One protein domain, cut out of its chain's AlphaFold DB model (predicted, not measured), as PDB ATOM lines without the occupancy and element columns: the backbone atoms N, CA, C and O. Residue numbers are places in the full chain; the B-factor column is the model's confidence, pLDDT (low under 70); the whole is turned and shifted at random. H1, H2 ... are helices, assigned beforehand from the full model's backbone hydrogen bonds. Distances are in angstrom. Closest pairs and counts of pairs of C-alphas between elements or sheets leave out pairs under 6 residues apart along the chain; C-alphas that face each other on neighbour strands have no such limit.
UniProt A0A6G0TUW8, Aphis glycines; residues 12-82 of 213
ATOM      1  N   LEU A  12     113.265 259.464 313.016       46.22
ATOM      2  CA  LEU A  12     112.751 259.179 314.372       46.22
ATOM      3  C   LEU A  12     113.281 257.862 315.000       46.22
ATOM      4  O   LEU A  12     112.828 257.455 316.066       46.22
ATOM      5  N   ARG A  13     114.198 257.160 314.322       51.88
ATOM      6  CA  ARG A  13     114.619 255.782 314.590       51.88
ATOM      7  C   ARG A  13     115.746 255.661 315.605       51.88
ATOM      8  O   ARG A  13     115.789 254.676 316.326       51.88
ATOM      9  N   GLN A  14     116.660 256.621 315.690       43.78
ATOM     10  CA  GLN A  14     117.744 256.521 316.664       43.78
ATOM     11  C   GLN A  14     117.267 257.134 317.981       43.78
ATOM     12  O   GLN A  14     117.234 258.355 318.103       43.78
ATOM     13  N   LYS A  15     116.922 256.269 318.950       46.56
ATOM     14  CA  LYS A  15     116.557 256.559 320.361       46.56
ATOM     15  C   LYS A  15     115.061 256.616 320.731       46.56
ATOM     16  O   LYS A  15     114.763 257.024 321.849       46.56
ATOM     17  N   ASN A  16     114.119 256.190 319.881       53.91
ATOM     18  CA  ASN A  16     112.720 256.044 320.319       53.91
ATOM     19  C   ASN A  16     112.437 254.603 320.798       53.91
ATOM     20  O   ASN A  16     112.319 253.724 319.940       53.91
ATOM     21  N   PRO A  17     112.244 254.356 322.114       55.06
ATOM     22  CA  PRO A  17     112.014 253.014 322.665       55.06
ATOM     23  C   PRO A  17     110.751 252.333 322.121       55.06
ATOM     24  O   PRO A  17     110.596 251.127 322.264       55.06
ATOM     25  N   PHE A  18     109.849 253.086 321.486       50.72
ATOM     26  CA  PHE A  18     108.667 252.542 320.827       50.72
ATOM     27  C   PHE A  18     108.985 251.853 319.487       50.72
ATOM     28  O   PHE A  18     108.321 250.890 319.119       50.72
ATOM     29  N   PHE A  19     109.994 252.337 318.750       51.22
ATOM     30  CA  PHE A  19     110.374 251.818 317.425       51.22
ATOM     31  C   PHE A  19     111.700 251.048 317.421       51.22
ATOM     32  O   PHE A  19     112.036 250.426 316.415       51.22
ATOM     33  N   THR A  20     112.443 251.076 318.529       52.06
ATOM     34  CA  THR A  20     113.644 250.265 318.746       52.06
ATOM     35  C   THR A  20     113.334 249.191 319.779       52.06
ATOM     36  O   THR A  20     113.402 249.444 320.981       52.06
ATOM     37  N   TYR A  21     112.966 248.006 319.305       57.34
ATOM     38  CA  TYR A  21     112.903 246.803 320.127       57.34
ATOM     39  C   TYR A  21     114.081 245.913 319.767       57.34
ATOM     40  O   TYR A  21     114.299 245.634 318.590       57.34
ATOM     41  N   TYR A  22     114.808 245.476 320.785       54.47
ATOM     42  CA  TYR A  22     115.878 244.503 320.661       54.47
ATOM     43  C   TYR A  22     115.282 243.130 320.964       54.47
ATOM     44  O   TYR A  22     114.650 242.943 322.004       54.47
ATOM     45  N   ASP A  23     115.415 242.187 320.029       53.09
ATOM     46  CA  ASP A  23     115.045 240.798 320.293       53.09
ATOM     47  C   ASP A  23     115.942 240.188 321.392       53.09
ATOM     48  O   ASP A  23     116.892 240.808 321.867       53.09
ATOM     49  N   LYS A  24     115.681 238.935 321.789       50.44
ATOM     50  CA  LYS A  24     116.527 238.201 322.758       50.44
ATOM     51  C   LYS A  24     118.004 238.072 322.335       50.44
ATOM     52  O   LYS A  24     118.805 237.590 323.126       50.44
ATOM     53  N   ASN A  25     118.341 238.454 321.103       54.09
ATOM     54  CA  ASN A  25     119.676 238.410 320.519       54.09
ATOM     55  C   ASN A  25     120.253 239.823 320.282       54.09
ATOM     56  O   ASN A  25     121.171 239.966 319.473       54.09
ATOM     57  N   ASP A  26     119.697 240.860 320.921       53.81
ATOM     58  CA  ASP A  26     120.109 242.263 320.790       53.81
ATOM     59  C   ASP A  26     120.068 242.829 319.354       53.81
ATOM     60  O   ASP A  26     120.806 243.752 318.998       53.81
ATOM     61  N   LYS A  27     119.161 242.341 318.494       49.47
ATOM     62  CA  LYS A  27     118.943 242.900 317.148       49.47
ATOM     63  C   LYS A  27     117.712 243.806 317.109       49.47
ATOM     64  O   LYS A  27     116.595 243.360 317.351       49.47
ATOM     65  N   SER A  28     117.919 245.072 316.728       53.28
ATOM     66  CA  SER A  28     116.875 246.111 316.584       53.28
ATOM     67  C   SER A  28     116.564 246.484 315.125       53.28
ATOM     68  O   SER A  28     116.192 247.619 314.828       53.28
ATOM     69  N   ASN A  29     116.698 245.544 314.190       58.78
ATOM     70  CA  ASN A  29     116.291 245.753 312.800       58.78
ATOM     71  C   ASN A  29     115.206 244.744 312.437       58.78
ATOM     72  O   ASN A  29     115.482 243.602 312.093       58.78
ATOM     73  N   SER A  30     113.950 245.179 312.538       63.25
ATOM     74  CA  SER A  30     112.802 244.405 312.056       63.25
ATOM     75  C   SER A  30     112.695 244.397 310.525       63.25
ATOM     76  O   SER A  30     111.847 243.686 309.994       63.25
ATOM     77  N   ASP A  31     113.511 245.202 309.830       72.19
ATOM     78  CA  ASP A  31     113.504 245.434 308.377       72.19
ATOM     79  C   ASP A  31     112.123 245.792 307.790       72.19
ATOM     80  O   ASP A  31     111.918 245.780 306.576       72.19
ATOM     81  N   LEU A  32     111.163 246.163 308.646       79.38
ATOM     82  CA  LEU A  32     109.820 246.570 308.252       79.38
ATOM     83  C   LEU A  32     109.735 248.081 308.057       79.38
ATOM     84  O   LEU A  32     110.275 248.879 308.832       79.38
ATOM     85  N   ALA A  33     108.985 248.489 307.038       81.62
ATOM     86  CA  ALA A  33     108.645 249.890 306.861       81.62
ATOM     87  C   ALA A  33     107.611 250.334 307.915       81.62
ATOM     88  O   ALA A  33     106.807 249.542 308.408       81.62
ATOM     89  N   LEU A  34     107.607 251.626 308.267       79.25
ATOM     90  CA  LEU A  34     106.747 252.160 309.334       79.25
ATOM     91  C   LEU A  34     105.255 251.889 309.078       79.25
ATOM     92  O   LEU A  34     104.517 251.540 309.993       79.25
ATOM     93  N   ASN A  35     104.814 252.007 307.827       84.56
ATOM     94  CA  ASN A  35     103.443 251.697 307.421       84.56
ATOM     95  C   ASN A  35     103.075 250.222 307.663       84.56
ATOM     96  O   ASN A  35     101.929 249.926 307.987       84.56
ATOM     97  N   GLU A  36     104.022 249.297 307.515       86.00
ATOM     98  CA  GLU A  36     103.806 247.873 307.782       86.00
ATOM     99  C   GLU A  36     103.710 247.603 309.284       86.00
ATOM    100  O   GLU A  36     102.835 246.857 309.716       86.00
ATOM    101  N   ILE A  37     104.551 248.272 310.075       87.25
ATOM    102  CA  ILE A  37     104.508 248.214 311.540       87.25
ATOM    103  C   ILE A  37     103.144 248.692 312.047       87.25
ATOM    104  O   ILE A  37     102.481 247.987 312.802       87.25
ATOM    105  N   VAL A  38     102.683 249.856 311.578       89.19
ATOM    106  CA  VAL A  38     101.381 250.415 311.972       89.19
ATOM    107  C   VAL A  38     100.234 249.466 311.607       89.19
ATOM    108  O   VAL A  38      99.321 249.287 312.410       89.19
ATOM    109  N   LYS A  39     100.291 248.796 310.447       91.25
ATOM    110  CA  LYS A  39      99.296 247.778 310.066       91.25
ATOM    111  C   LYS A  39      99.297 246.580 311.016       91.25
ATOM    112  O   LYS A  39      98.226 246.159 311.440       91.25
ATOM    113  N   LEU A  40     100.468 246.046 311.372       91.56
ATOM    114  CA  LEU A  40     100.574 244.916 312.303       91.56
ATOM    115  C   LEU A  40     100.030 245.269 313.693       91.56
ATOM    116  O   LEU A  40      99.277 244.484 314.268       91.56
ATOM    117  N   VAL A  41     100.338 246.469 314.192       91.88
ATOM    118  CA  VAL A  41      99.772 246.974 315.452       91.88
ATOM    119  C   VAL A  41      98.252 247.110 315.343       91.88
ATOM    120  O   VAL A  41      97.538 246.649 316.229       91.88
ATOM    121  N   TRP A  42      97.738 247.665 314.242       94.50
ATOM    122  CA  TRP A  42      96.295 247.787 314.013       94.50
ATOM    123  C   TRP A  42      95.597 246.420 314.022       94.50
ATOM    124  O   TRP A  42      94.604 246.244 314.724       94.50
ATOM    125  N   TYR A  43      96.148 245.417 313.333       94.81
ATOM    126  CA  TYR A  43      95.591 244.061 313.343       94.81
ATOM    127  C   TYR A  43      95.571 243.434 314.738       94.81
ATOM    128  O   TYR A  43      94.608 242.747 315.086       94.81
ATOM    129  N   TRP A  44      96.608 243.683 315.540       94.31
ATOM    130  CA  TRP A  44      96.670 243.215 316.920       94.31
ATOM    131  C   TRP A  44      95.600 243.879 317.797       94.31
ATOM    132  O   TRP A  44      94.885 243.176 318.511       94.31
ATOM    133  N   VAL A  45      95.428 245.203 317.693       94.62
ATOM    134  CA  VAL A  45      94.404 245.953 318.448       94.62
ATOM    135  C   VAL A  45      92.992 245.473 318.101       94.62
ATOM    136  O   VAL A  45      92.178 245.268 318.998       94.62
ATOM    137  N   TYR A  46      92.708 245.227 316.819       95.12
ATOM    138  CA  TYR A  46      91.413 244.714 316.351       95.12
ATOM    139  C   TYR A  46      91.246 243.194 316.512       95.12
ATOM    140  O   TYR A  46      90.256 242.633 316.046       95.12
ATOM    141  N   GLN A  47      92.193 242.520 317.175       93.94
ATOM    142  CA  GLN A  47      92.151 241.084 317.472       93.94
ATOM    143  C   GLN A  47      91.947 240.204 316.227       93.94
ATOM    144  O   GLN A  47      91.276 239.169 316.277       93.94
ATOM    145  N   ILE A  48      92.542 240.595 315.096       94.62
ATOM    146  CA  ILE A  48      92.421 239.825 313.856       94.62
ATOM    147  C   ILE A  48      93.228 238.518 313.978       94.62
ATOM    148  O   ILE A  48      94.400 238.547 314.367       94.62
ATOM    149  N   PRO A  49      92.651 237.351 313.623       94.44
ATOM    150  CA  PRO A  49      93.371 236.082 313.631       94.44
ATOM    151  C   PRO A  49      94.635 236.105 312.762       94.44
ATOM    152  O   PRO A  49      94.603 236.546 311.613       94.44
ATOM    153  N   VAL A  50      95.736 235.534 313.265       92.69
ATOM    154  CA  VAL A  50      97.034 235.475 312.555       92.69
ATOM    155  C   VAL A  50      96.912 234.838 311.167       92.69
ATOM    156  O   VAL A  50      97.535 235.310 310.224       92.69
ATOM    157  N   SER A  51      96.060 233.820 311.019       92.31
ATOM    158  CA  SER A  51      95.796 233.153 309.735       92.31
ATOM    159  C   SER A  51      95.159 234.062 308.683       92.31
ATOM    160  O   SER A  51      95.282 233.801 307.490       92.31
ATOM    161  N   ILE A  52      94.448 235.105 309.110       92.88
ATOM    162  CA  ILE A  52      93.836 236.099 308.229       92.88
ATOM    163  C   ILE A  52      94.870 237.175 307.879       92.88
ATOM    164  O   ILE A  52      95.001 237.546 306.715       92.88
ATOM    165  N   ILE A  53      95.663 237.616 308.859       92.69
ATOM    166  CA  ILE A  53      96.756 238.580 308.649       92.69
ATOM    167  C   ILE A  53      97.780 238.030 307.645       92.69
ATOM    168  O   ILE A  53      98.228 238.758 306.764       92.69
ATOM    169  N   GLU A  54      98.096 236.739 307.731       93.44
ATOM    170  CA  GLU A  54      98.991 236.029 306.808       93.44
ATOM    171  C   GLU A  54      98.489 236.045 305.353       93.44
ATOM    172  O   GLU A  54      99.289 235.986 304.429       93.44
ATOM    173  N   LYS A  55      97.174 236.182 305.126       90.88
ATOM    174  CA  LYS A  55      96.594 236.310 303.778       90.88
ATOM    175  C   LYS A  55      96.586 237.749 303.269       90.88
ATOM    176  O   LYS A  55      96.725 237.975 302.073       90.88
ATOM    177  N   PHE A  56      96.382 238.718 304.160       87.62
ATOM    178  CA  PHE A  56      96.320 240.139 303.800       87.62
ATOM    179  C   PHE A  56      97.687 240.816 303.723       87.62
ATOM    180  O   PHE A  56      97.815 241.897 303.148       87.62
ATOM    181  N   THR A  57      98.705 240.205 304.319       86.38
ATOM    182  CA  THR A  57     100.066 240.729 304.350       86.38
ATOM    183  C   THR A  57     101.013 239.753 303.673       86.38
ATOM    184  O   THR A  57     100.811 238.549 303.704       86.38
ATOM    185  N   THR A  58     102.102 240.260 303.105       85.88
ATOM    186  CA  THR A  58     103.189 239.433 302.558       85.88
ATOM    187  C   THR A  58     104.146 238.930 303.649       85.88
ATOM    188  O   THR A  58     105.274 238.534 303.356       85.88
ATOM    189  N   LYS A  59     103.751 239.006 304.928       86.94
ATOM    190  CA  LYS A  59     104.626 238.726 306.073       86.94
ATOM    191  C   LYS A  59     104.472 237.287 306.537       86.94
ATOM    192  O   LYS A  59     103.377 236.736 306.563       86.94
ATOM    193  N   THR A  60     105.590 236.700 306.961       89.31
ATOM    194  CA  THR A  60     105.590 235.341 307.505       89.31
ATOM    195  C   THR A  60     104.822 235.282 308.823       89.31
ATOM    196  O   THR A  60     104.817 236.240 309.608       89.31
ATOM    197  N   ARG A  61     104.242 234.116 309.117       91.12
ATOM    198  CA  ARG A  61     103.585 233.838 310.398       91.12
ATOM    199  C   ARG A  61     104.463 234.179 311.606       91.12
ATOM    200  O   ARG A  61     103.973 234.776 312.561       91.12
ATOM    201  N   ASN A  62     105.754 233.848 311.547       88.50
ATOM    202  CA  ASN A  62     106.706 234.122 312.626       88.50
ATOM    203  C   ASN A  62     106.862 235.624 312.870       88.50
ATOM    204  O   ASN A  62     106.824 236.069 314.014       88.50
ATOM    205  N   THR A  63     106.961 236.419 311.802       88.06
ATOM    206  CA  THR A  63     107.014 237.882 311.904       88.06
ATOM    207  C   THR A  63     105.756 238.428 312.581       88.06
ATOM    208  O   THR A  63     105.867 239.222 313.511       88.06
ATOM    209  N   ILE A  64     104.567 237.971 312.178       90.19
ATOM    210  CA  ILE A  64     103.291 238.422 312.761       90.19
ATOM    211  C   ILE A  64     103.216 238.066 314.255       90.19
ATOM    212  O   ILE A  64     102.842 238.900 315.075       90.19
ATOM    213  N   VAL A  65     103.605 236.844 314.629       89.81
ATOM    214  CA  VAL A  65     103.619 236.402 316.034       89.81
ATOM    215  C   VAL A  65     104.614 237.213 316.865       89.81
ATOM    216  O   VAL A  65     104.266 237.634 317.968       89.81
ATOM    217  N   ASN A  66     105.809 237.482 316.339       86.12
ATOM    218  CA  ASN A  66     106.809 238.301 317.022       86.12
ATOM    219  C   ASN A  66     106.289 239.719 317.282       86.12
ATOM    220  O   ASN A  66     106.388 240.202 318.406       86.12
ATOM    221  N   TRP A  67     105.652 240.351 316.293       87.25
ATOM    222  CA  TRP A  67     105.034 241.668 316.469       87.25
ATOM    223  C   TRP A  67     103.849 241.648 317.432       87.25
ATOM    224  O   TRP A  67     103.693 242.570 318.227       87.25
ATOM    225  N   ASN A  68     103.048 240.585 317.436       89.50
ATOM    226  CA  ASN A  68     101.988 240.420 318.428       89.50
ATOM    227  C   ASN A  68     102.546 240.283 319.849       89.50
ATOM    228  O   ASN A  68     101.924 240.769 320.790       89.50
ATOM    229  N   ASN A  69     103.687 239.612 320.024       86.38
ATOM    230  CA  ASN A  69     104.364 239.534 321.316       86.38
ATOM    231  C   ASN A  69     104.953 240.890 321.711       86.38
ATOM    232  O   ASN A  69     104.748 241.307 322.840       86.38
ATOM    233  N   LEU A  70     105.541 241.630 320.771       84.56
ATOM    234  CA  LEU A  70     106.009 242.990 321.028       84.56
ATOM    235  C   LEU A  70     104.870 243.921 321.474       84.56
ATOM    236  O   LEU A  70     104.995 244.630 322.468       84.56
ATOM    237  N   SER A  71     103.725 243.882 320.789       88.38
ATOM    238  CA  SER A  71     102.541 244.647 321.196       88.38
ATOM    239  C   SER A  71     102.057 244.255 322.599       88.38
ATOM    240  O   SER A  71     101.651 245.121 323.375       88.38
ATOM    241  N   LYS A  72     102.144 242.965 322.964       87.44
ATOM    242  CA  LYS A  72     101.859 242.508 324.334       87.44
ATOM    243  C   LYS A  72     102.875 243.047 325.336       87.44
ATOM    244  O   LYS A  72     102.448 243.499 326.387       87.44
ATOM    245  N   ASP A  73     104.169 243.035 325.028       83.94
ATOM    246  CA  ASP A  73     105.215 243.543 325.924       83.94
ATOM    247  C   ASP A  73     105.003 245.032 326.223       83.94
ATOM    248  O   ASP A  73     105.085 245.458 327.375       83.94
ATOM    249  N   VAL A  74     104.625 245.819 325.208       84.75
ATOM    250  CA  VAL A  74     104.233 247.225 325.385       84.75
ATOM    251  C   VAL A  74     103.011 247.339 326.300       84.75
ATOM    252  O   VAL A  74     103.018 248.152 327.225       84.75
ATOM    253  N   ALA A  75     101.981 246.516 326.089       84.94
ATOM    254  CA  ALA A  75     100.790 246.514 326.938       84.94
ATOM    255  C   ALA A  75     101.099 246.106 328.391       84.94
ATOM    256  O   ALA A  75     100.555 246.705 329.315       84.94
ATOM    257  N   VAL A  76     102.000 245.143 328.607       82.38
ATOM    258  CA  VAL A  76     102.476 244.731 329.937       82.38
ATOM    259  C   VAL A  76     103.253 245.866 330.601       82.38
ATOM    260  O   VAL A  76     102.948 246.229 331.731       82.38
ATOM    261  N   ALA A  77     104.181 246.505 329.888       82.69
ATOM    262  CA  ALA A  77     104.944 247.634 330.419       82.69
ATOM    263  C   ALA A  77     104.051 248.840 330.766       82.69
ATOM    264  O   ALA A  77     104.300 249.543 331.747       82.69
ATOM    265  N   MET A  78     103.002 249.091 329.975       83.88
ATOM    266  CA  MET A  78     101.978 250.089 330.300       83.88
ATOM    267  C   MET A  78     101.161 249.674 331.522       83.88
ATOM    268  O   MET A  78     100.888 250.508 332.384       83.88
ATOM    269  N   PHE A  79     100.801 248.393 331.621       81.69
ATOM    270  CA  PHE A  79     100.095 247.856 332.773       81.69
ATOM    271  C   PHE A  79     100.931 248.024 334.043       81.69
ATOM    272  O   PHE A  79     100.409 248.525 335.029       81.69
ATOM    273  N   ASP A  80     102.225 247.717 334.045       80.00
ATOM    274  CA  ASP A  80     103.079 247.842 335.236       80.00
ATOM    275  C   ASP A  80     103.221 249.282 335.752       80.00
ATOM    276  O   ASP A  80     103.393 249.491 336.950       80.00
ATOM    277  N   LYS A  81     103.068 250.284 334.877       83.12
ATOM    278  CA  LYS A  81     103.110 251.716 335.226       83.12
ATOM    279  C   LYS A  81     101.750 252.311 335.613       83.12
ATOM    280  O   LYS A  81     101.641 253.524 335.788       83.12
ATOM    281  N   ARG A  82     100.699 251.494 335.708       85.50
ATOM    282  CA  ARG A  82      99.339 251.956 336.029       85.50
ATOM    283  C   ARG A  82      99.230 252.518 337.452       85.50
ATOM    284  O   ARG A  82      99.955 252.105 338.356       85.50
TER     285      ARG A  82
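Overview. This is residues 12 to 82 of the 213 residues of a protein of Aphis glycines (UniProt A0A6G0TUW8). A long loop, residues 12 to 33, leads into three helices: H1 and the short H2 pack at steep angles on the first part of the long H3, whose last residues stick out with residues 75 to 82. The printed part has 71 residues, with H1, H2 and H3 in that order and no named strand; the class is all helix. It is compact, with a radius of gyration of the C-alphas of 12.5 A and spans of 33 by 28 by 23 A.

Arrangement. H1, residues 34 to 45, touches H3, residues 61 to 80, through residues 40 to 44 and 64 to 71 alone; the closest C-alphas, of Trp 44 and Asn 68, are 6.2 A apart. Their steep tilt of 69.8 degrees, the same way, is only just short of perpendicular. H2, residues 50 to 56, touches H3 at its residues 61 to 65 alone, at a steep tilt of 60 degrees, opposite ways; the closest C-alphas, of Glu 54 and Arg 61, are 6.2 A apart. H1 and H2 are close but not clearly touching, their closest C-alphas, of Tyr 43 and Ile 53, 7.3 A apart. Every O i to N i+4 pair is within hydrogen-bond range in H1 and H3, and 2 of 3 in H2.

Along the chain. H1 begins at C-alpha 34 (106.747, 252.160, 309.334) and is 16.6 A long. H2 is 9.9 A long. H3, 28.5 A long, ends at C-alpha 80 (103.079, 247.842, 335.236).

Size, cuts and confidence. The C-alphas farthest apart, of Lys 55 and Arg 82, are 36.0 A apart. The printed part has no cut, and both links between helices are tight. Residues 12 to 30 have pLDDT under 70.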